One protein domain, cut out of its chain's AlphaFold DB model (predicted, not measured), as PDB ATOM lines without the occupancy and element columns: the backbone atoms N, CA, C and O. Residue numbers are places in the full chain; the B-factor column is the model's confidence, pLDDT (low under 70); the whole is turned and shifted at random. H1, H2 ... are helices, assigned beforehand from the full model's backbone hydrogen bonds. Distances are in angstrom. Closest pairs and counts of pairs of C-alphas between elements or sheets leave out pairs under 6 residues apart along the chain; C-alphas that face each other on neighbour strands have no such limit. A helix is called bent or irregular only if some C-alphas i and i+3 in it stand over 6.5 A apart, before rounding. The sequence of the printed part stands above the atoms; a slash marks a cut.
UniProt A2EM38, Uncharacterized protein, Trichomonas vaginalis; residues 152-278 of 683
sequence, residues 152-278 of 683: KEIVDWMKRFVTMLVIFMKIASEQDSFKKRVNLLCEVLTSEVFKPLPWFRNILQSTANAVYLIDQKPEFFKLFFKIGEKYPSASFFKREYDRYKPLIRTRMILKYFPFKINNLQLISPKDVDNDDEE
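Overview. This is residues 152 to 278 of the 683 residues of an uncharacterized protein of Trichomonas vaginalis (UniProt A2EM38). One long helix, H1, runs through the middle of a helical body: H3 lies alongside it, H2 folds back from its end as the second arm of a hairpin, and H5 crosses the later parts of H1 and H3. Little H4 sits by H2 and H3 on the side away from H1; on the opposite side of H1 a long unnamed loop, residues 251 to 269, leads to H6, of which residues 273 to 277 stick out. The printed part has 127 residues with six named helices, H1 to H6 in chain order, and no named strand; the class is all helix, with mostly crossed packing: of the four touching pairs among H1, H2, H3 and H5, one, H1 and H3, is at a shallow tilt. It is compact, with a radius of gyration of the C-alphas of 14.4 A and spans of 43 by 33 by 28 A.

Arrangement. The hub is H1, residues 152 to 174. It touches H3, residues 198 to 215, closest at the C-alphas of Thr 163 and Thr 207, 6.1 A, at a shallow tilt of 33 degrees, only just short of steep, the same way. With residues 169 to 173 alone H1 touches H2, residues 179 to 190, closest at the C-alphas of Met 169 and Val 182, 5.6 A; this helical hairpin runs opposite ways at 35.1 degrees, only just steep. H5, residues 234 to 250, touches residues 163 to 171 of H1 at a steep tilt of 61 degrees, with the C-alphas of Ile 167 and Tyr 241 closest, 6.0 A. Residues 234 to 238 of H5 touch residues 207 to 214 of H3, closest at the C-alphas of Ala 210 and Ala 234, 4.7 A, at 72 degrees, only just about perpendicular. H4, residues 221 to 224, only just touches H2, with 3 pairs of C-alphas within 8 A, the closest Thr 190 and Phe 224, 6.4 A. H6, residues 270 to 277, touches no helix. Every O i to N i+4 pair is within hydrogen-bond range in H1 and H2; the counts are 13 of 14 in H3, 11 of 13 in H5 and 3 of 4 in H6, and H4 is too short for such a pair.

Along the chain. H1 starts at C-alpha 152, (-18.093, -18.962, 10.989), and is 33.2 A long; H2 measures 16.4 A, H3 27.0 A, H4 5.3 A and H5 24.6 A. H5 has a kink of 26 degrees near residue 243 and is only just irregular, C-alphas 243 and 246 being 6.9 A apart. H6, 10.3 A, ends at C-alpha 277, (-45.864, -8.665, 24.903).

Size, cuts and confidence. The C-alphas farthest apart, Glu 192 and Glu 278, are 45.2 A from each other. The printed part has no cut, and the link from H5 to H6 is long. Mean pLDDT of the printed part is 84.9, with residues 229 to 233, 248 to 253 and 271 to 278 under 70.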
ATOM      1  N   LYS A 152     -16.673 -18.627  11.121       94.44
ATOM      2  CA  LYS A 152     -18.093 -18.962  10.989       94.44
ATOM      3  C   LYS A 152     -19.015 -17.961  11.688       94.44
ATOM      4  O   LYS A 152     -20.010 -17.558  11.099       94.44
ATOM      5  N   GLU A 153     -18.675 -17.526  12.900       94.75
ATOM      6  CA  GLU A 153     -19.501 -16.593  13.676       94.75
ATOM      7  C   GLU A 153     -19.619 -15.232  12.975       94.75
ATOM      8  O   GLU A 153     -20.719 -14.708  12.793       94.75
ATOM      9  N   ILE A 154     -18.488 -14.689  12.514       95.56
ATOM     10  CA  ILE A 154     -18.448 -13.403  11.810       95.56
ATOM     11  C   ILE A 154     -19.133 -13.513  10.444       95.56
ATOM     12  O   ILE A 154     -19.892 -12.619  10.067       95.56
ATOM     13  N   VAL A 155     -18.918 -14.607   9.710       95.44
ATOM     14  CA  VAL A 155     -19.564 -14.847   8.410       95.44
ATOM     15  C   VAL A 155     -21.083 -14.974   8.562       95.44
ATOM     16  O   VAL A 155     -21.820 -14.337   7.804       95.44
ATOM     17  N   ASP A 156     -21.568 -15.722   9.555       94.94
ATOM     18  CA  ASP A 156     -23.001 -15.880   9.829       94.94
ATOM     19  C   ASP A 156     -23.642 -14.544  10.236       94.94
ATOM     20  O   ASP A 156     -24.720 -14.184   9.745       94.94
ATOM     21  N   TRP A 157     -22.955 -13.754  11.068       96.06
ATOM     22  CA  TRP A 157     -23.407 -12.412  11.423       96.06
ATOM     23  C   TRP A 157     -23.458 -11.482  10.204       96.06
ATOM     24  O   TRP A 157     -24.479 -10.831   9.962       96.06
ATOM     25  N   MET A 158     -22.405 -11.467   9.379       97.06
ATOM     26  CA  MET A 158     -22.340 -10.668   8.151       97.06
ATOM     27  C   MET A 158     -23.425 -11.077   7.153       97.06
ATOM     28  O   MET A 158     -24.022 -10.214   6.509       97.06
ATOM     29  N   LYS A 159     -23.745 -12.373   7.056       95.06
ATOM     30  CA  LYS A 159     -24.849 -12.874   6.231       95.06
ATOM     31  C   LYS A 159     -26.187 -12.284   6.665       95.06
ATOM     32  O   LYS A 159     -26.958 -11.809   5.824       95.06
ATOM     33  N   ARG A 160     -26.454 -12.270   7.974       94.62
ATOM     34  CA  ARG A 160     -27.668 -11.671   8.541       94.62
ATOM     35  C   ARG A 160     -27.704 -10.159   8.318       94.62
ATOM     36  O   ARG A 160     -28.719  -9.640   7.858       94.62
ATOM     37  N   PHE A 161     -26.590  -9.474   8.567       96.88
ATOM     38  CA  PHE A 161     -26.442  -8.039   8.334       96.88
ATOM     39  C   PHE A 161     -26.728  -7.654   6.875       96.88
ATOM     40  O   PHE A 161     -27.552  -6.774   6.635       96.88
ATOM     41  N   VAL A 162     -26.112  -8.337   5.902       96.44
ATOM     42  CA  VAL A 162     -26.336  -8.084   4.466       96.44
ATOM     43  C   VAL A 162     -27.790  -8.339   4.087       96.44
ATOM     44  O   VAL A 162     -28.393  -7.504   3.418       96.44
ATOM     45  N   THR A 163     -28.380  -9.439   4.564       94.12
ATOM     46  CA  THR A 163     -29.795  -9.758   4.311       94.12
ATOM     47  C   THR A 163     -30.699  -8.608   4.745       94.12
ATOM     48  O   THR A 163     -31.490  -8.098   3.951       94.12
ATOM     49  N   MET A 164     -30.535  -8.141   5.985       94.56
ATOM     50  CA  MET A 164     -31.306  -7.016   6.506       94.56
ATOM     51  C   MET A 164     -31.019  -5.731   5.724       94.56
ATOM     52  O   MET A 164     -31.943  -5.014   5.353       94.56
ATOM     53  N   LEU A 165     -29.759  -5.440   5.406       95.62
ATOM     54  CA  LEU A 165     -29.398  -4.230   4.673       95.62
ATOM     55  C   LEU A 165     -30.091  -4.145   3.303       95.62
ATOM     56  O   LEU A 165     -30.564  -3.075   2.924       95.62
ATOM     57  N   VAL A 166     -30.216  -5.263   2.585       95.44
ATOM     58  CA  VAL A 166     -30.930  -5.286   1.301       95.44
ATOM     59  C   VAL A 166     -32.455  -5.196   1.492       95.44
ATOM     60  O   VAL A 166     -33.113  -4.499   0.718       95.44
ATOM     61  N   ILE A 167     -33.023  -5.788   2.557       93.19
ATOM     62  CA  ILE A 167     -34.430  -5.551   2.961       93.19
ATOM     63  C   ILE A 167     -34.682  -4.052   3.176       93.19
ATOM     64  O   ILE A 167     -35.676  -3.512   2.691       93.19
ATOM     65  N   PHE A 168     -33.764  -3.357   3.851       92.75
ATOM     66  CA  PHE A 168     -33.851  -1.910   4.040       92.75
ATOM     67  C   PHE A 168     -33.864  -1.154   2.717       92.75
ATOM     68  O   PHE A 168     -34.731  -0.307   2.524       92.75
ATOM     69  N   MET A 169     -32.951  -1.468   1.795       94.69
ATOM     70  CA  MET A 169     -32.905  -0.807   0.486       94.69
ATOM     71  C   MET A 169     -34.216  -0.983  -0.283       94.69
ATOM     72  O   MET A 169     -34.716  -0.031  -0.881       94.69
ATOM     73  N   LYS A 170     -34.792  -2.187  -0.225       93.81
ATOM     74  CA  LYS A 170     -36.084  -2.508  -0.833       93.81
ATOM     75  C   LYS A 170     -37.212  -1.662  -0.248       93.81
ATOM     76  O   LYS A 170     -37.929  -1.003  -0.996       93.81
ATOM     77  N   ILE A 171     -37.348  -1.644   1.077       90.94
ATOM     78  CA  ILE A 171     -38.434  -0.919   1.749       90.94
ATOM     79  C   ILE A 171     -38.266   0.595   1.604       90.94
ATOM     80  O   ILE A 171     -39.237   1.289   1.314       90.94
ATOM     81  N   ALA A 172     -37.044   1.111   1.748       89.06
ATOM     82  CA  ALA A 172     -36.746   2.523   1.530       89.06
ATOM     83  C   ALA A 172     -37.109   2.948   0.097       89.06
ATOM     84  O   ALA A 172     -37.738   3.986  -0.090       89.06
ATOM     85  N   SER A 173     -36.810   2.106  -0.901       91.00
ATOM     86  CA  SER A 173     -37.211   2.360  -2.285       91.00
ATOM     87  C   SER A 173     -38.724   2.317  -2.500       91.00
ATOM     88  O   SER A 173     -39.225   3.121  -3.277       91.00
ATOM     89  N   GLU A 174     -39.457   1.400  -1.863       90.56
ATOM     90  CA  GLU A 174     -40.928   1.358  -1.953       90.56
ATOM     91  C   GLU A 174     -41.590   2.597  -1.350       90.56
ATOM     92  O   GLU A 174     -42.639   3.024  -1.818       90.56
ATOM     93  N   GLN A 175     -40.985   3.154  -0.301       86.56
ATOM     94  CA  GLN A 175     -41.465   4.351   0.388       86.56
ATOM     95  C   GLN A 175     -40.912   5.652  -0.209       86.56
ATOM     96  O   GLN A 175     -41.093   6.714   0.380       86.56
ATOM     97  N   ASP A 176     -40.177   5.573  -1.320       84.75
ATOM     98  CA  ASP A 176     -39.489   6.702  -1.950       84.75
ATOM     99  C   ASP A 176     -38.567   7.502  -0.998       84.75
ATOM    100  O   ASP A 176     -38.277   8.682  -1.202       84.75
ATOM    101  N   SER A 177     -38.066   6.855   0.059       81.19
ATOM    102  CA  SER A 177     -37.316   7.480   1.148       81.19
ATOM    103  C   SER A 177     -35.830   7.108   1.112       81.19
ATOM    104  O   SER A 177     -35.413   6.109   0.530       81.19
ATOM    105  N   PHE A 178     -34.978   7.948   1.712       82.94
ATOM    106  CA  PHE A 178     -33.532   7.702   1.854       82.94
ATOM    107  C   PHE A 178     -32.764   7.384   0.549       82.94
ATOM    108  O   PHE A 178     -31.680   6.803   0.618       82.94
ATOM    109  N   LYS A 179     -33.244   7.828  -0.626       87.88
ATOM    110  CA  LYS A 179     -32.634   7.557  -1.952       87.88
ATOM    111  C   LYS A 179     -31.112   7.723  -1.984       87.88
ATOM    112  O   LYS A 179     -30.394   6.827  -2.414       87.88
ATOM    113  N   LYS A 180     -30.600   8.847  -1.464       85.62
ATOM    114  CA  LYS A 180     -29.153   9.137  -1.419       85.62
ATOM    115  C   LYS A 180     -28.365   8.090  -0.626       85.62
ATOM    116  O   LYS A 180     -27.273   7.709  -1.031       85.62
ATOM    117  N   ARG A 181     -28.918   7.629   0.500       86.88
ATOM    118  CA  ARG A 181     -28.295   6.612   1.356       86.88
ATOM    119  C   ARG A 181     -28.342   5.240   0.692       86.88
ATOM    120  O   ARG A 181     -27.342   4.539   0.721       86.88
ATOM    121  N   VAL A 182     -29.471   4.883   0.080       93.38
ATOM    122  CA  VAL A 182     -29.622   3.627  -0.668       93.38
ATOM    123  C   VAL A 182     -28.614   3.562  -1.816       93.38
ATOM    124  O   VAL A 182     -27.854   2.603  -1.887       93.38
ATOM    125  N   ASN A 183     -28.515   4.617  -2.631       91.38
ATOM    126  CA  ASN A 183     -27.546   4.686  -3.726       91.38
ATOM    127  C   ASN A 183     -26.098   4.590  -3.229       91.38
ATOM    128  O   ASN A 183     -25.321   3.821  -3.789       91.38
ATOM    129  N   LEU A 184     -25.747   5.310  -2.155       90.62
ATOM    130  CA  LEU A 184     -24.413   5.219  -1.555       90.62
ATOM    131  C   LEU A 184     -24.105   3.798  -1.072       90.62
ATOM    132  O   LEU A 184     -23.002   3.307  -1.278       90.62
ATOM    133  N   LEU A 185     -25.062   3.123  -0.432       94.81
ATOM    134  CA  LEU A 185     -24.858   1.755   0.033       94.81
ATOM    135  C   LEU A 185     -24.700   0.779  -1.133       94.81
ATOM    136  O   LEU A 185     -23.827  -0.079  -1.073       94.81
ATOM    137  N   CYS A 186     -25.494   0.916  -2.197       96.56
ATOM    138  CA  CYS A 186     -25.317   0.123  -3.412       96.56
ATOM    139  C   CYS A 186     -23.930   0.346  -4.027       96.56
ATOM    140  O   CYS A 186     -23.234  -0.628  -4.297       96.56
ATOM    141  N   GLU A 187     -23.494   1.600  -4.171       96.00
ATOM    142  CA  GLU A 187     -22.152   1.955  -4.656       96.00
ATOM    143  C   GLU A 187     -21.054   1.321  -3.788       96.00
ATOM    144  O   GLU A 187     -20.160   0.648  -4.294       96.00
ATOM    145  N   VAL A 188     -21.137   1.480  -2.464       96.38
ATOM    146  CA  VAL A 188     -20.139   0.961  -1.519       96.38
ATOM    147  C   VAL A 188     -20.059  -0.564  -1.570       96.38
ATOM    148  O   VAL A 188     -18.962  -1.111  -1.686       96.38
ATOM    149  N   LEU A 189     -21.200  -1.252  -1.515       96.56
ATOM    150  CA  LEU A 189     -21.264  -2.717  -1.484       96.56
ATOM    151  C   LEU A 189     -20.841  -3.366  -2.810       96.56
ATOM    152  O   LEU A 189     -20.401  -4.514  -2.808       96.56
ATOM    153  N   THR A 190     -20.973  -2.649  -3.928       95.88
ATOM    154  CA  THR A 190     -20.582  -3.130  -5.266       95.88
ATOM    155  C   THR A 190     -19.205  -2.651  -5.713       95.88
ATOM    156  O   THR A 190     -18.714  -3.088  -6.752       95.88
ATOM    157  N   SER A 191     -18.554  -1.801  -4.917       96.56
ATOM    158  CA  SER A 191     -17.219  -1.288  -5.209       96.56
ATOM    159  C   SER A 191     -16.145  -2.384  -5.242       96.56
ATOM    160  O   SER A 191     -16.259  -3.440  -4.610       96.56
ATOM    161  N   GLU A 192     -15.026  -2.083  -5.910       95.81
ATOM    162  CA  GLU A 192     -13.843  -2.958  -5.973       95.81
ATOM    163  C   GLU A 192     -13.264  -3.289  -4.585       95.81
ATOM    164  O   GLU A 192     -12.540  -4.274  -4.439       95.81
ATOM    165  N   VAL A 193     -13.619  -2.521  -3.546       96.88
ATOM    166  CA  VAL A 193     -13.196  -2.764  -2.162       96.88
ATOM    167  C   VAL A 193     -13.614  -4.157  -1.695       96.88
ATOM    168  O   VAL A 193     -12.792  -4.847  -1.106       96.88
ATOM    169  N   PHE A 194     -14.832  -4.616  -2.006       96.62
ATOM    170  CA  PHE A 194     -15.331  -5.940  -1.598       96.62
ATOM    171  C   PHE A 194     -14.930  -7.081  -2.549       96.62
ATOM    172  O   PHE A 194     -15.197  -8.248  -2.257       96.62
ATOM    173  N   LYS A 195     -14.260  -6.787  -3.672       94.62
ATOM    174  CA  LYS A 195     -13.807  -7.796  -4.647       94.62
ATOM    175  C   LYS A 195     -12.975  -8.936  -4.044       94.62
ATOM    176  O   LYS A 195     -13.205 -10.071  -4.459       94.62
ATOM    177  N   PRO A 196     -12.079  -8.694  -3.066       96.50
ATOM    178  CA  PRO A 196     -11.273  -9.748  -2.453       96.50
ATOM    179  C   PRO A 196     -12.036 -10.706  -1.524       96.50
ATOM    180  O   PRO A 196     -11.406 -11.596  -0.966       96.50
ATOM    181  N   LEU A 197     -13.350 -10.535  -1.322       96.69
ATOM    182  CA  LEU A 197     -14.174 -11.391  -0.457       96.69
ATOM    183  C   LEU A 197     -15.253 -12.128  -1.280       96.69
ATOM    184  O   LEU A 197     -16.406 -11.683  -1.325       96.69
ATOM    185  N   PRO A 198     -14.925 -13.260  -1.938       94.56
ATOM    186  CA  PRO A 198     -15.868 -13.982  -2.797       94.56
ATOM    187  C   PRO A 198     -17.140 -14.428  -2.067       94.56
ATOM    188  O   PRO A 198     -18.241 -14.261  -2.589       94.56
ATOM    189  N   TRP A 199     -17.006 -14.928  -0.835       94.56
ATOM    190  CA  TRP A 199     -18.140 -15.358  -0.013       94.56
ATOM    191  C   TRP A 199     -19.123 -14.206   0.254       94.56
ATOM    192  O   TRP A 199     -20.334 -14.384   0.130       94.56
ATOM    193  N   PHE A 200     -18.614 -13.001   0.533       95.25
ATOM    194  CA  PHE A 200     -19.438 -11.820   0.788       95.25
ATOM    195  C   PHE A 200     -20.200 -11.409  -0.471       95.25
ATOM    196  O   PHE A 200     -21.404 -11.154  -0.418       95.25
ATOM    197  N   ARG A 201     -19.521 -11.406  -1.626       94.00
ATOM    198  CA  ARG A 201     -20.153 -11.107  -2.919       94.00
ATOM    199  C   ARG A 201     -21.247 -12.106  -3.260       94.00
ATOM    200  O   ARG A 201     -22.306 -11.690  -3.714       94.00
ATOM    201  N   ASN A 202     -21.024 -13.391  -2.999       92.19
ATOM    202  CA  ASN A 202     -22.030 -14.424  -3.228       92.19
ATOM    203  C   ASN A 202     -23.266 -14.210  -2.340       92.19
ATOM    204  O   ASN A 202     -24.393 -14.299  -2.828       92.19
ATOM    205  N   ILE A 203     -23.083 -13.858  -1.063       92.81
ATOM    206  CA  ILE A 203     -24.192 -13.517  -0.152       92.81
ATOM    207  C   ILE A 203     -24.944 -12.273  -0.632       92.81
ATOM    208  O   ILE A 203     -26.173 -12.278  -0.681       92.81
ATOM    209  N   LEU A 204     -24.226 -11.211  -0.994       94.81
ATOM    210  CA  LEU A 204     -24.817  -9.959  -1.455       94.81
ATOM    211  C   LEU A 204     -25.603 -10.163  -2.755       94.81
ATOM    212  O   LEU A 204     -26.753  -9.744  -2.849       94.81
ATOM    213  N   GLN A 205     -25.003 -10.849  -3.729       93.12
ATOM    214  CA  GLN A 205     -25.598 -11.097  -5.038       93.12
ATOM    215  C   GLN A 205     -26.822 -12.013  -4.944       93.12
ATOM    216  O   GLN A 205     -27.845 -11.730  -5.567       93.12
ATOM    217  N   SER A 206     -26.747 -13.079  -4.139       90.88
ATOM    218  CA  SER A 206     -27.884 -13.980  -3.916       90.88
ATOM    219  C   SER A 206     -29.029 -13.280  -3.184       90.88
ATOM    220  O   SER A 206     -30.174 -13.392  -3.617       90.88
ATOM    221  N   THR A 207     -28.727 -12.491  -2.148       92.44
ATOM    222  CA  THR A 207     -29.723 -11.683  -1.429       92.44
ATOM    223  C   THR A 207     -30.382 -10.667  -2.365       92.44
ATOM    224  O   THR A 207     -31.604 -10.644  -2.460       92.44
ATOM    225  N   ALA A 208     -29.603  -9.862  -3.098       93.31
ATOM    226  CA  ALA A 208     -30.125  -8.849  -4.021       93.31
ATOM    227  C   ALA A 208     -31.002  -9.457  -5.126       93.31
ATOM    228  O   ALA A 208     -32.067  -8.921  -5.433       93.31
ATOM    229  N   ASN A 209     -30.595 -10.604  -5.678       90.88
ATOM    230  CA  ASN A 209     -31.399 -11.334  -6.652       90.88
ATOM    231  C   ASN A 209     -32.701 -11.860  -6.031       90.88
ATOM    232  O   ASN A 209     -33.762 -11.688  -6.618       90.88
ATOM    233  N   ALA A 210     -32.648 -12.441  -4.827       90.19
ATOM    234  CA  ALA A 210     -33.836 -12.942  -4.136       90.19
ATOM    235  C   ALA A 210     -34.863 -11.832  -3.862       90.19
ATOM    236  O   ALA A 210     -36.054 -12.058  -4.051       90.19
ATOM    237  N   VAL A 211     -34.410 -10.631  -3.481       89.94
ATOM    238  CA  VAL A 211     -35.271  -9.446  -3.300       89.94
ATOM    239  C   VAL A 211     -35.953  -9.074  -4.600       89.94
ATOM    240  O   VAL A 211     -37.165  -8.893  -4.637       89.94
ATOM    241  N   TYR A 212     -35.158  -8.956  -5.664       90.56
ATOM    242  CA  TYR A 212     -35.652  -8.546  -6.965       90.56
ATOM    243  C   TYR A 212     -36.669  -9.550  -7.512       90.56
ATOM    244  O   TYR A 212     -37.673  -9.156  -8.087       90.56
ATOM    245  N   LEU A 213     -36.466 -10.848  -7.283       88.88
ATOM    246  CA  LEU A 213     -37.385 -11.893  -7.733       88.88
ATOM    247  C   LEU A 213     -38.738 -11.913  -6.996       88.88
ATOM    248  O   LEU A 213     -39.644 -12.589  -7.476       88.88
ATOM    249  N   ILE A 214     -38.912 -11.200  -5.871       86.50
ATOM    250  CA  ILE A 214     -40.212 -11.143  -5.170       86.50
ATOM    251  C   ILE A 214     -41.266 -10.418  -6.011       86.50
ATOM    252  O   ILE A 214     -42.388 -10.905  -6.132       86.50
ATOM    253  N   ASP A 215     -40.925  -9.253  -6.558       87.19
ATOM    254  CA  ASP A 215     -41.876  -8.372  -7.252       87.19
ATOM    255  C   ASP A 215     -41.236  -7.542  -8.380       87.19
ATOM    256  O   ASP A 215     -41.804  -6.544  -8.825       87.19
ATOM    257  N   GLN A 216     -40.041  -7.930  -8.831       87.50
ATOM    258  CA  GLN A 216     -39.255  -7.248  -9.865       87.50
ATOM    259  C   GLN A 216     -38.896  -5.792  -9.524       87.50
ATOM    260  O   GLN A 216     -38.593  -4.998 -10.419       87.50
ATOM    261  N   LYS A 217     -38.877  -5.431  -8.232       87.88
ATOM    262  CA  LYS A 217     -38.505  -4.096  -7.743       87.88
ATOM    263  C   LYS A 217     -37.472  -4.172  -6.603       87.88
ATOM    264  O   LYS A 217     -37.509  -5.104  -5.806       87.88
ATOM    265  N   PRO A 218     -36.616  -3.149  -6.431       89.00
ATOM    266  CA  PRO A 218     -36.554  -1.941  -7.244       89.00
ATOM    267  C   PRO A 218     -35.689  -2.131  -8.498       89.00
ATOM    268  O   PRO A 218     -34.671  -2.817  -8.465       89.00
ATOM    269  N   GLU A 219     -36.081  -1.513  -9.614       89.81
ATOM    270  CA  GLU A 219     -35.414  -1.724 -10.910       89.81
ATOM    271  C   GLU A 219     -33.952  -1.280 -10.928       89.81
ATOM    272  O   GLU A 219     -33.129  -1.912 -11.592       89.81
ATOM    273  N   PHE A 220     -33.599  -0.250 -10.149       92.62
ATOM    274  CA  PHE A 220     -32.225   0.250 -10.086       92.62
ATOM    275  C   PHE A 220     -31.234  -0.799  -9.566       92.62
ATOM    276  O   PHE A 220     -30.040  -0.658  -9.807       92.62
ATOM    277  N   PHE A 221     -31.688  -1.880  -8.916       93.31
ATOM    278  CA  PHE A 221     -30.807  -2.996  -8.558       93.31
ATOM    279  C   PHE A 221     -30.101  -3.588  -9.783       93.31
ATOM    280  O   PHE A 221     -28.974  -4.051  -9.637       93.31
ATOM    281  N   LYS A 222     -30.690  -3.506 -10.987       92.00
ATOM    282  CA  LYS A 222     -30.062  -3.971 -12.240       92.00
ATOM    283  C   LYS A 222     -28.781  -3.215 -12.576       92.00
ATOM    284  O   LYS A 222     -27.922  -3.753 -13.263       92.00
ATOM    285  N   LEU A 223     -28.656  -1.976 -12.099       94.00
ATOM    286  CA  LEU A 223     -27.484  -1.131 -12.332       94.00
ATOM    287  C   LEU A 223     -26.293  -1.546 -11.458       94.00
ATOM    288  O   LEU A 223     -25.151  -1.269 -11.809       94.00
ATOM    289  N   PHE A 224     -26.561  -2.196 -10.325       93.88
ATOM    290  CA  PHE A 224     -25.564  -2.503  -9.297       93.88
ATOM    291  C   PHE A 224     -25.284  -4.008  -9.173       93.88
ATOM    292  O   PHE A 224     -24.165  -4.414  -8.864       93.88
ATOM    293  N   PHE A 225     -26.281  -4.858  -9.424       92.44
ATOM    294  CA  PHE A 225     -26.234  -6.293  -9.153       92.44
ATOM    295  C   PHE A 225     -26.613  -7.110 -10.393       92.44
ATOM    296  O   PHE A 225     -27.509  -6.745 -11.152       92.44
ATOM    297  N   LYS A 226     -25.989  -8.283 -10.557       89.44
ATOM    298  CA  LYS A 226     -26.333  -9.251 -11.615       89.44
ATOM    299  C   LYS A 226     -27.606 -10.031 -11.259       89.44
ATOM    300  O   LYS A 226     -27.536 -11.098 -10.654       89.44
ATOM    301  N   ILE A 227     -28.769  -9.471 -11.573       86.25
ATOM    302  CA  ILE A 227     -30.079 -10.047 -11.231       86.25
ATOM    303  C   ILE A 227     -30.755 -10.698 -12.445       86.25
ATOM    304  O   ILE A 227     -30.577 -10.237 -13.568       86.25
ATOM    305  N   GLY A 228     -31.537 -11.758 -12.218       71.38
ATOM    306  CA  GLY A 228     -32.281 -12.476 -13.267       71.38
ATOM    307  C   GLY A 228     -31.841 -13.921 -13.535       71.38
ATOM    308  O   GLY A 228     -32.470 -14.595 -14.346       71.38
ATOM    309  N   GLU A 229     -30.820 -14.436 -12.845       62.84
ATOM    310  CA  GLU A 229     -30.377 -15.835 -12.978       62.84
ATOM    311  C   GLU A 229     -30.878 -16.729 -11.827       62.84
ATOM    312  O   GLU A 229     -31.200 -16.247 -10.734       62.84
ATOM    313  N   LYS A 230     -30.953 -18.045 -12.091       57.50
ATOM    314  CA  LYS A 230     -31.444 -19.133 -11.219       57.50
ATOM    315  C   LYS A 230     -30.622 -19.295  -9.922       57.50
ATOM    316  O   LYS A 230     -29.954 -20.307  -9.732       57.50
ATOM    317  N   TYR A 231     -30.668 -18.326  -9.012       59.47
ATOM    318  CA  TYR A 231     -30.149 -18.491  -7.649       59.47
ATOM    319  C   TYR A 231     -31.217 -19.106  -6.727       59.47
ATOM    320  O   TYR A 231     -32.407 -18.821  -6.886       59.47
ATOM    321  N   PRO A 232     -30.824 -19.950  -5.757       56.56
ATOM    322  CA  PRO A 232     -31.768 -20.659  -4.905       56.56
ATOM    323  C   PRO A 232     -32.527 -19.745  -3.925       56.56
ATOM    324  O   PRO A 232     -31.961 -18.859  -3.291       56.56
ATOM    325  N   SER A 233     -33.816 -20.079  -3.763       58.88
ATOM    326  CA  SER A 233     -34.750 -19.726  -2.681       58.88
ATOM    327  C   SER A 233     -35.062 -18.232  -2.455       58.88
ATOM    328  O   SER A 233     -34.695 -17.640  -1.436       58.88
ATOM    329  N   ALA A 234     -35.935 -17.675  -3.305       70.25
ATOM    330  CA  ALA A 234     -36.704 -16.464  -2.989       70.25
ATOM    331  C   ALA A 234     -37.569 -16.610  -1.712       70.25
ATOM    332  O   ALA A 234     -37.916 -15.611  -1.089       70.25
ATOM    333  N   SER A 235     -37.895 -17.836  -1.279       80.31
ATOM    334  CA  SER A 235     -38.789 -18.094  -0.141       80.31
ATOM    335  C   SER A 235     -38.205 -17.682   1.215       80.31
ATOM    336  O   SER A 235     -38.907 -17.047   1.998       80.31
ATOM    337  N   PHE A 236     -36.927 -17.976   1.494       84.19
ATOM    338  CA  PHE A 236     -36.262 -17.509   2.722       84.19
ATOM    339  C   PHE A 236     -36.264 -15.981   2.813       84.19
ATOM    340  O   PHE A 236     -36.657 -15.422   3.835       84.19
ATOM    341  N   PHE A 237     -35.857 -15.307   1.732       84.31
ATOM    342  CA  PHE A 237     -35.801 -13.850   1.719       84.31
ATOM    343  C   PHE A 237     -37.199 -13.242   1.824       84.31
ATOM    344  O   PHE A 237     -37.392 -12.322   2.610       84.31
ATOM    345  N   LYS A 238     -38.185 -13.795   1.107       87.19
ATOM    346  CA  LYS A 238     -39.586 -13.381   1.214       87.19
ATOM    347  C   LYS A 238     -40.090 -13.477   2.652       87.19
ATOM    348  O   LYS A 238     -40.651 -12.511   3.145       87.19
ATOM    349  N   ARG A 239     -39.789 -14.569   3.361       88.88
ATOM    350  CA  ARG A 239     -40.141 -14.722   4.781       88.88
ATOM    351  C   ARG A 239     -39.515 -13.639   5.664       88.88
ATOM    352  O   ARG A 239     -40.201 -13.100   6.523       88.88
ATOM    353  N   GLU A 240     -38.232 -13.324   5.485       88.81
ATOM    354  CA  GLU A 240     -37.586 -12.254   6.261       88.81
ATOM    355  C   GLU A 240     -38.124 -10.867   5.872       88.81
ATOM    356  O   GLU A 240     -38.396 -10.042   6.741       88.81
ATOM    357  N   TYR A 241     -38.344 -10.608   4.585       89.81
ATOM    358  CA  TYR A 241     -38.931  -9.361   4.098       89.81
ATOM    359  C   TYR A 241     -40.344  -9.148   4.652       89.81
ATOM    360  O   TYR A 241     -40.609  -8.093   5.224       89.81
ATOM    361  N   ASP A 242     -41.217 -10.152   4.564       88.62
ATOM    362  CA  ASP A 242     -42.584 -10.098   5.093       88.62
ATOM    363  C   ASP A 242     -42.589  -9.914   6.615       88.62
ATOM    364  O   ASP A 242     -43.455  -9.231   7.157       88.62
ATOM    365  N   ARG A 243     -41.579 -10.449   7.305       86.31
ATOM    366  CA  ARG A 243     -41.396 -10.265   8.744       86.31
ATOM    367  C   ARG A 243     -40.964  -8.842   9.115       86.31
ATOM    368  O   ARG A 243     -41.477  -8.292  10.081       86.31
ATOM    369  N   TYR A 244     -40.038  -8.227   8.375       86.06
ATOM    370  CA  TYR A 244     -39.513  -6.890   8.701       86.06
ATOM    371  C   TYR A 244     -40.315  -5.729   8.088       86.06
ATOM    372  O   TYR A 244     -40.281  -4.614   8.613       86.06
ATOM    373  N   LYS A 245     -41.061  -5.957   7.000       86.88
ATOM    374  CA  LYS A 245     -41.822  -4.918   6.284       86.88
ATOM    375  C   LYS A 245     -42.873  -4.208   7.150       86.88
ATOM    376  O   LYS A 245     -42.882  -2.975   7.122       86.88
ATOM    377  N   PRO A 246     -43.734  -4.903   7.922       79.31
ATOM    378  CA  PRO A 246     -44.694  -4.241   8.805       79.31
ATOM    379  C   PRO A 246     -43.989  -3.375   9.850       79.31
ATOM    380  O   PRO A 246     -44.386  -2.239  10.082       79.31
ATOM    381  N   LEU A 247     -42.880  -3.873  10.396       70.62
ATOM    382  CA  LEU A 247     -42.141  -3.256  11.502       70.62
ATOM    383  C   LEU A 247     -41.524  -1.918  11.124       70.62
ATOM    384  O   LEU A 247     -41.566  -0.944  11.879       70.62
ATOM    385  N   ILE A 248     -40.976  -1.874   9.916       69.00
ATOM    386  CA  ILE A 248     -40.391  -0.670   9.344       69.00
ATOM    387  C   ILE A 248     -41.472   0.356   8.975       69.00
ATOM    388  O   ILE A 248     -41.203   1.553   8.997       69.00
ATOM    389  N   ARG A 249     -42.698  -0.080   8.651       68.94
ATOM    390  CA  ARG A 249     -43.812   0.826   8.331       68.94
ATOM    391  C   ARG A 249     -44.460   1.448   9.568       68.94
ATOM    392  O   ARG A 249     -44.939   2.571   9.464       68.94
ATOM    393  N   THR A 250     -44.498   0.748  10.701       55.97
ATOM    394  CA  THR A 250     -45.314   1.161  11.856       55.97
ATOM    395  C   THR A 250     -44.521   1.636  13.072       55.97
ATOM    396  O   THR A 250     -45.062   2.416  13.850       55.97
ATOM    397  N   ARG A 251     -43.276   1.178  13.280       55.78
ATOM    398  CA  ARG A 251     -42.591   1.341  14.583       55.78
ATOM    399  C   ARG A 251     -41.128   1.758  14.505       55.78
ATOM    400  O   ARG A 251     -40.660   2.509  15.358       55.78
ATOM    401  N   MET A 252     -40.381   1.279  13.514       60.31
ATOM    402  CA  MET A 252     -38.937   1.517  13.455       60.31
ATOM    403  C   MET A 252     -38.582   2.734  12.606       60.31
ATOM    404  O   MET A 252     -38.966   2.849  11.444       60.31
ATOM    405  N   ILE A 253     -37.731   3.605  13.150       69.38
ATOM    406  CA  ILE A 253     -37.130   4.690  12.377       69.38
ATOM    407  C   ILE A 253     -36.125   4.064  11.396       69.38
ATOM    408  O   ILE A 253     -35.030   3.658  11.792       69.38
ATOM    409  N   LEU A 254     -36.469   4.056  10.102       76.38
ATOM    410  CA  LEU A 254     -35.619   3.627   8.974       76.38
ATOM    411  C   LEU A 254     -34.167   4.140   9.045       76.38
ATOM    412  O   LEU A 254     -33.244   3.522   8.519       76.38
ATOM    413  N   LYS A 255     -33.943   5.272   9.719       76.31
ATOM    414  CA  LYS A 255     -32.620   5.846   9.978       76.31
ATOM    415  C   LYS A 255     -31.662   4.860  10.665       76.31
ATOM    416  O   LYS A 255     -30.500   4.816  10.272       76.31
ATOM    417  N   TYR A 256     -32.119   4.065  11.632       79.94
ATOM    418  CA  TYR A 256     -31.234   3.217  12.450       79.94
ATOM    419  C   TYR A 256     -31.151   1.760  11.980       79.94
ATOM    420  O   TYR A 256     -30.189   1.069  12.303       79.94
ATOM    421  N   PHE A 257     -32.099   1.311  11.154       85.44
ATOM    422  CA  PHE A 257     -32.096  -0.038  10.594       85.44
ATOM    423  C   PHE A 257     -30.803  -0.303   9.779       85.44
ATOM    424  O   PHE A 257     -30.375   0.585   9.031       85.44
ATOM    425  N   PRO A 258     -30.152  -1.485   9.896       93.06
ATOM    426  CA  PRO A 258     -30.602  -2.725  10.552       93.06
ATOM    427  C   PRO A 258     -30.270  -2.858  12.049       93.06
ATOM    428  O   PRO A 258     -30.440  -3.940  12.612       93.06
ATOM    429  N   PHE A 259     -29.793  -1.796  12.696       91.06
ATOM    430  CA  PHE A 259     -29.367  -1.812  14.095       91.06
ATOM    431  C   PHE A 259     -30.455  -1.295  15.037       91.06
ATOM    432  O   PHE A 259     -31.262  -0.435  14.676       91.06
ATOM    433  N   LYS A 260     -30.439  -1.780  16.281       87.06
ATOM    434  CA  LYS A 260     -31.199  -1.173  17.380       87.06
ATOM    435  C   LYS A 260     -30.699   0.257  17.652       87.06
ATOM    436  O   LYS A 260     -29.518   0.564  17.469       87.06
ATOM    437  N   ILE A 261     -31.589   1.137  18.120       78.62
ATOM    438  CA  ILE A 261     -31.234   2.524  18.464       78.62
ATOM    439  C   ILE A 261     -30.119   2.504  19.517       78.62
ATOM    440  O   ILE A 261     -30.220   1.812  20.524       78.62
ATOM    441  N   ASN A 262     -29.035   3.239  19.256       77.06
ATOM    442  CA  ASN A 262     -27.863   3.342  20.132       77.06
ATOM    443  C   ASN A 262     -27.148   2.019  20.467       77.06
ATOM    444  O   ASN A 262     -26.245   2.016  21.295       77.06
ATOM    445  N   ASN A 263     -27.426   0.928  19.751       83.62
ATOM    446  CA  ASN A 263     -26.833  -0.384  20.008       83.62
ATOM    447  C   ASN A 263     -26.179  -0.963  18.729       83.62
ATOM    448  O   ASN A 263     -26.459  -0.538  17.610       83.62
ATOM    449  N   LEU A 264     -25.203  -1.857  18.892       87.25
ATOM    450  CA  LEU A 264     -24.512  -2.567  17.807       87.25
ATOM    451  C   LEU A 264     -25.219  -3.867  17.402       87.25
ATOM    452  O   LEU A 264     -24.849  -4.494  16.413       87.25
ATOM    453  N   GLN A 265     -26.234  -4.279  18.159       91.69
ATOM    454  CA  GLN A 265     -27.046  -5.442  17.845       91.69
ATOM    455  C   GLN A 265     -27.948  -5.177  16.638       91.69
ATOM    456  O   GLN A 265     -28.606  -4.134  16.537       91.69
ATOM    457  N   LEU A 266     -27.995  -6.161  15.741       92.88
ATOM    458  CA  LEU A 266     -28.994  -6.219  14.684       92.88
ATOM    459  C   LEU A 266     -30.372  -6.446  15.304       92.88
ATOM    460  O   LEU A 266     -30.504  -7.185  16.279       92.88
ATOM    461  N   ILE A 267     -31.391  -5.837  14.715       88.44
ATOM    462  CA  ILE A 267     -32.774  -6.011  15.156       88.44
ATOM    463  C   ILE A 267     -33.197  -7.470  14.947       88.44
ATOM    464  O   ILE A 267     -33.193  -7.989  13.824       88.44
ATOM    465  N   SER A 268     -33.571  -8.144  16.032       85.06
ATOM    466  CA  SER A 268     -34.100  -9.498  16.000       85.06
ATOM    467  C   SER A 268     -35.623  -9.480  15.883       85.06
ATOM    468  O   SER A 268     -36.260  -8.609  16.463       85.06
ATOM    469  N   PRO A 269     -36.233 -10.467  15.207       72.62
ATOM    470  CA  PRO A 269     -37.686 -10.638  15.213       72.62
ATOM    471  C   PRO A 269     -38.280 -10.714  16.621       72.62
ATOM    472  O   PRO A 269     -39.283 -10.080  16.901       72.62
ATOM    473  N   LYS A 270     -37.597 -11.422  17.531       72.88
ATOM    474  CA  LYS A 270     -38.039 -11.590  18.923       72.88
ATOM    475  C   LYS A 270     -38.027 -10.295  19.735       72.88
ATOM    476  O   LYS A 270     -38.779 -10.182  20.688       72.88
ATOM    477  N   ASP A 271     -37.190  -9.323  19.360       66.06
ATOM    478  CA  ASP A 271     -37.167  -8.018  20.038       66.06
ATOM    479  C   ASP A 271     -38.476  -7.246  19.830       66.06
ATOM    480  O   ASP A 271     -38.723  -6.251  20.492       66.06
ATOM    481  N   VAL A 272     -39.283  -7.682  18.867       56.38
ATOM    482  CA  VAL A 272     -40.475  -6.988  18.403       56.38
ATOM    483  C   VAL A 272     -41.730  -7.631  18.968       56.38
ATOM    484  O   VAL A 272     -42.632  -6.907  19.374       56.38
ATOM    485  N   ASP A 273     -41.753  -8.964  19.034       54.53
ATOM    486  CA  ASP A 273     -42.808  -9.703  19.729       54.53
ATOM    487  C   ASP A 273     -42.789  -9.343  21.227       54.53
ATOM    488  O   ASP A 273     -43.832  -9.064  21.810       54.53
ATOM    489  N   ASN A 274     -41.597  -9.185  21.817       52.56
ATOM    490  CA  ASN A 274     -41.456  -8.752  23.208       52.56
ATOM    491  C   ASN A 274     -41.832  -7.277  23.446       52.56
ATOM    492  O   ASN A 274     -42.257  -6.961  24.542       52.56
ATOM    493  N   ASP A 275     -41.739  -6.361  22.474       50.88
ATOM    494  CA  ASP A 275     -42.193  -4.964  22.680       50.88
ATOM    495  C   ASP A 275     -43.741  -4.836  22.654       50.88
ATOM    496  O   ASP A 275     -44.294  -3.849  23.161       50.88
ATOM    497  N   ASP A 276     -44.438  -5.823  22.070       46.97
ATOM    498  CA  ASP A 276     -45.903  -5.968  22.121       46.97
ATOM    499  C   ASP A 276     -46.379  -6.809  23.318       46.97
ATOM    500  O   ASP A 276     -47.478  -6.563  23.826       46.97
ATOM    501  N   GLU A 277     -45.562  -7.764  23.780       46.59
ATOM    502  CA  GLU A 277     -45.864  -8.665  24.903       46.59
ATOM    503  C   GLU A 277     -45.202  -8.291  26.245       46.59
ATOM    504  O   GLU A 277     -45.588  -8.873  27.257       46.59
ATOM    505  N   GLU A 278     -44.303  -7.296  26.327       47.59
ATOM    506  CA  GLU A 278     -43.808  -6.718  27.597       47.59
ATOM    507  C   GLU A 278     -44.945  -5.946  28.314       47.59
ATOM    508  O   GLU A 278     -45.067  -4.720  28.258       47.59
TER     509      GLU A 278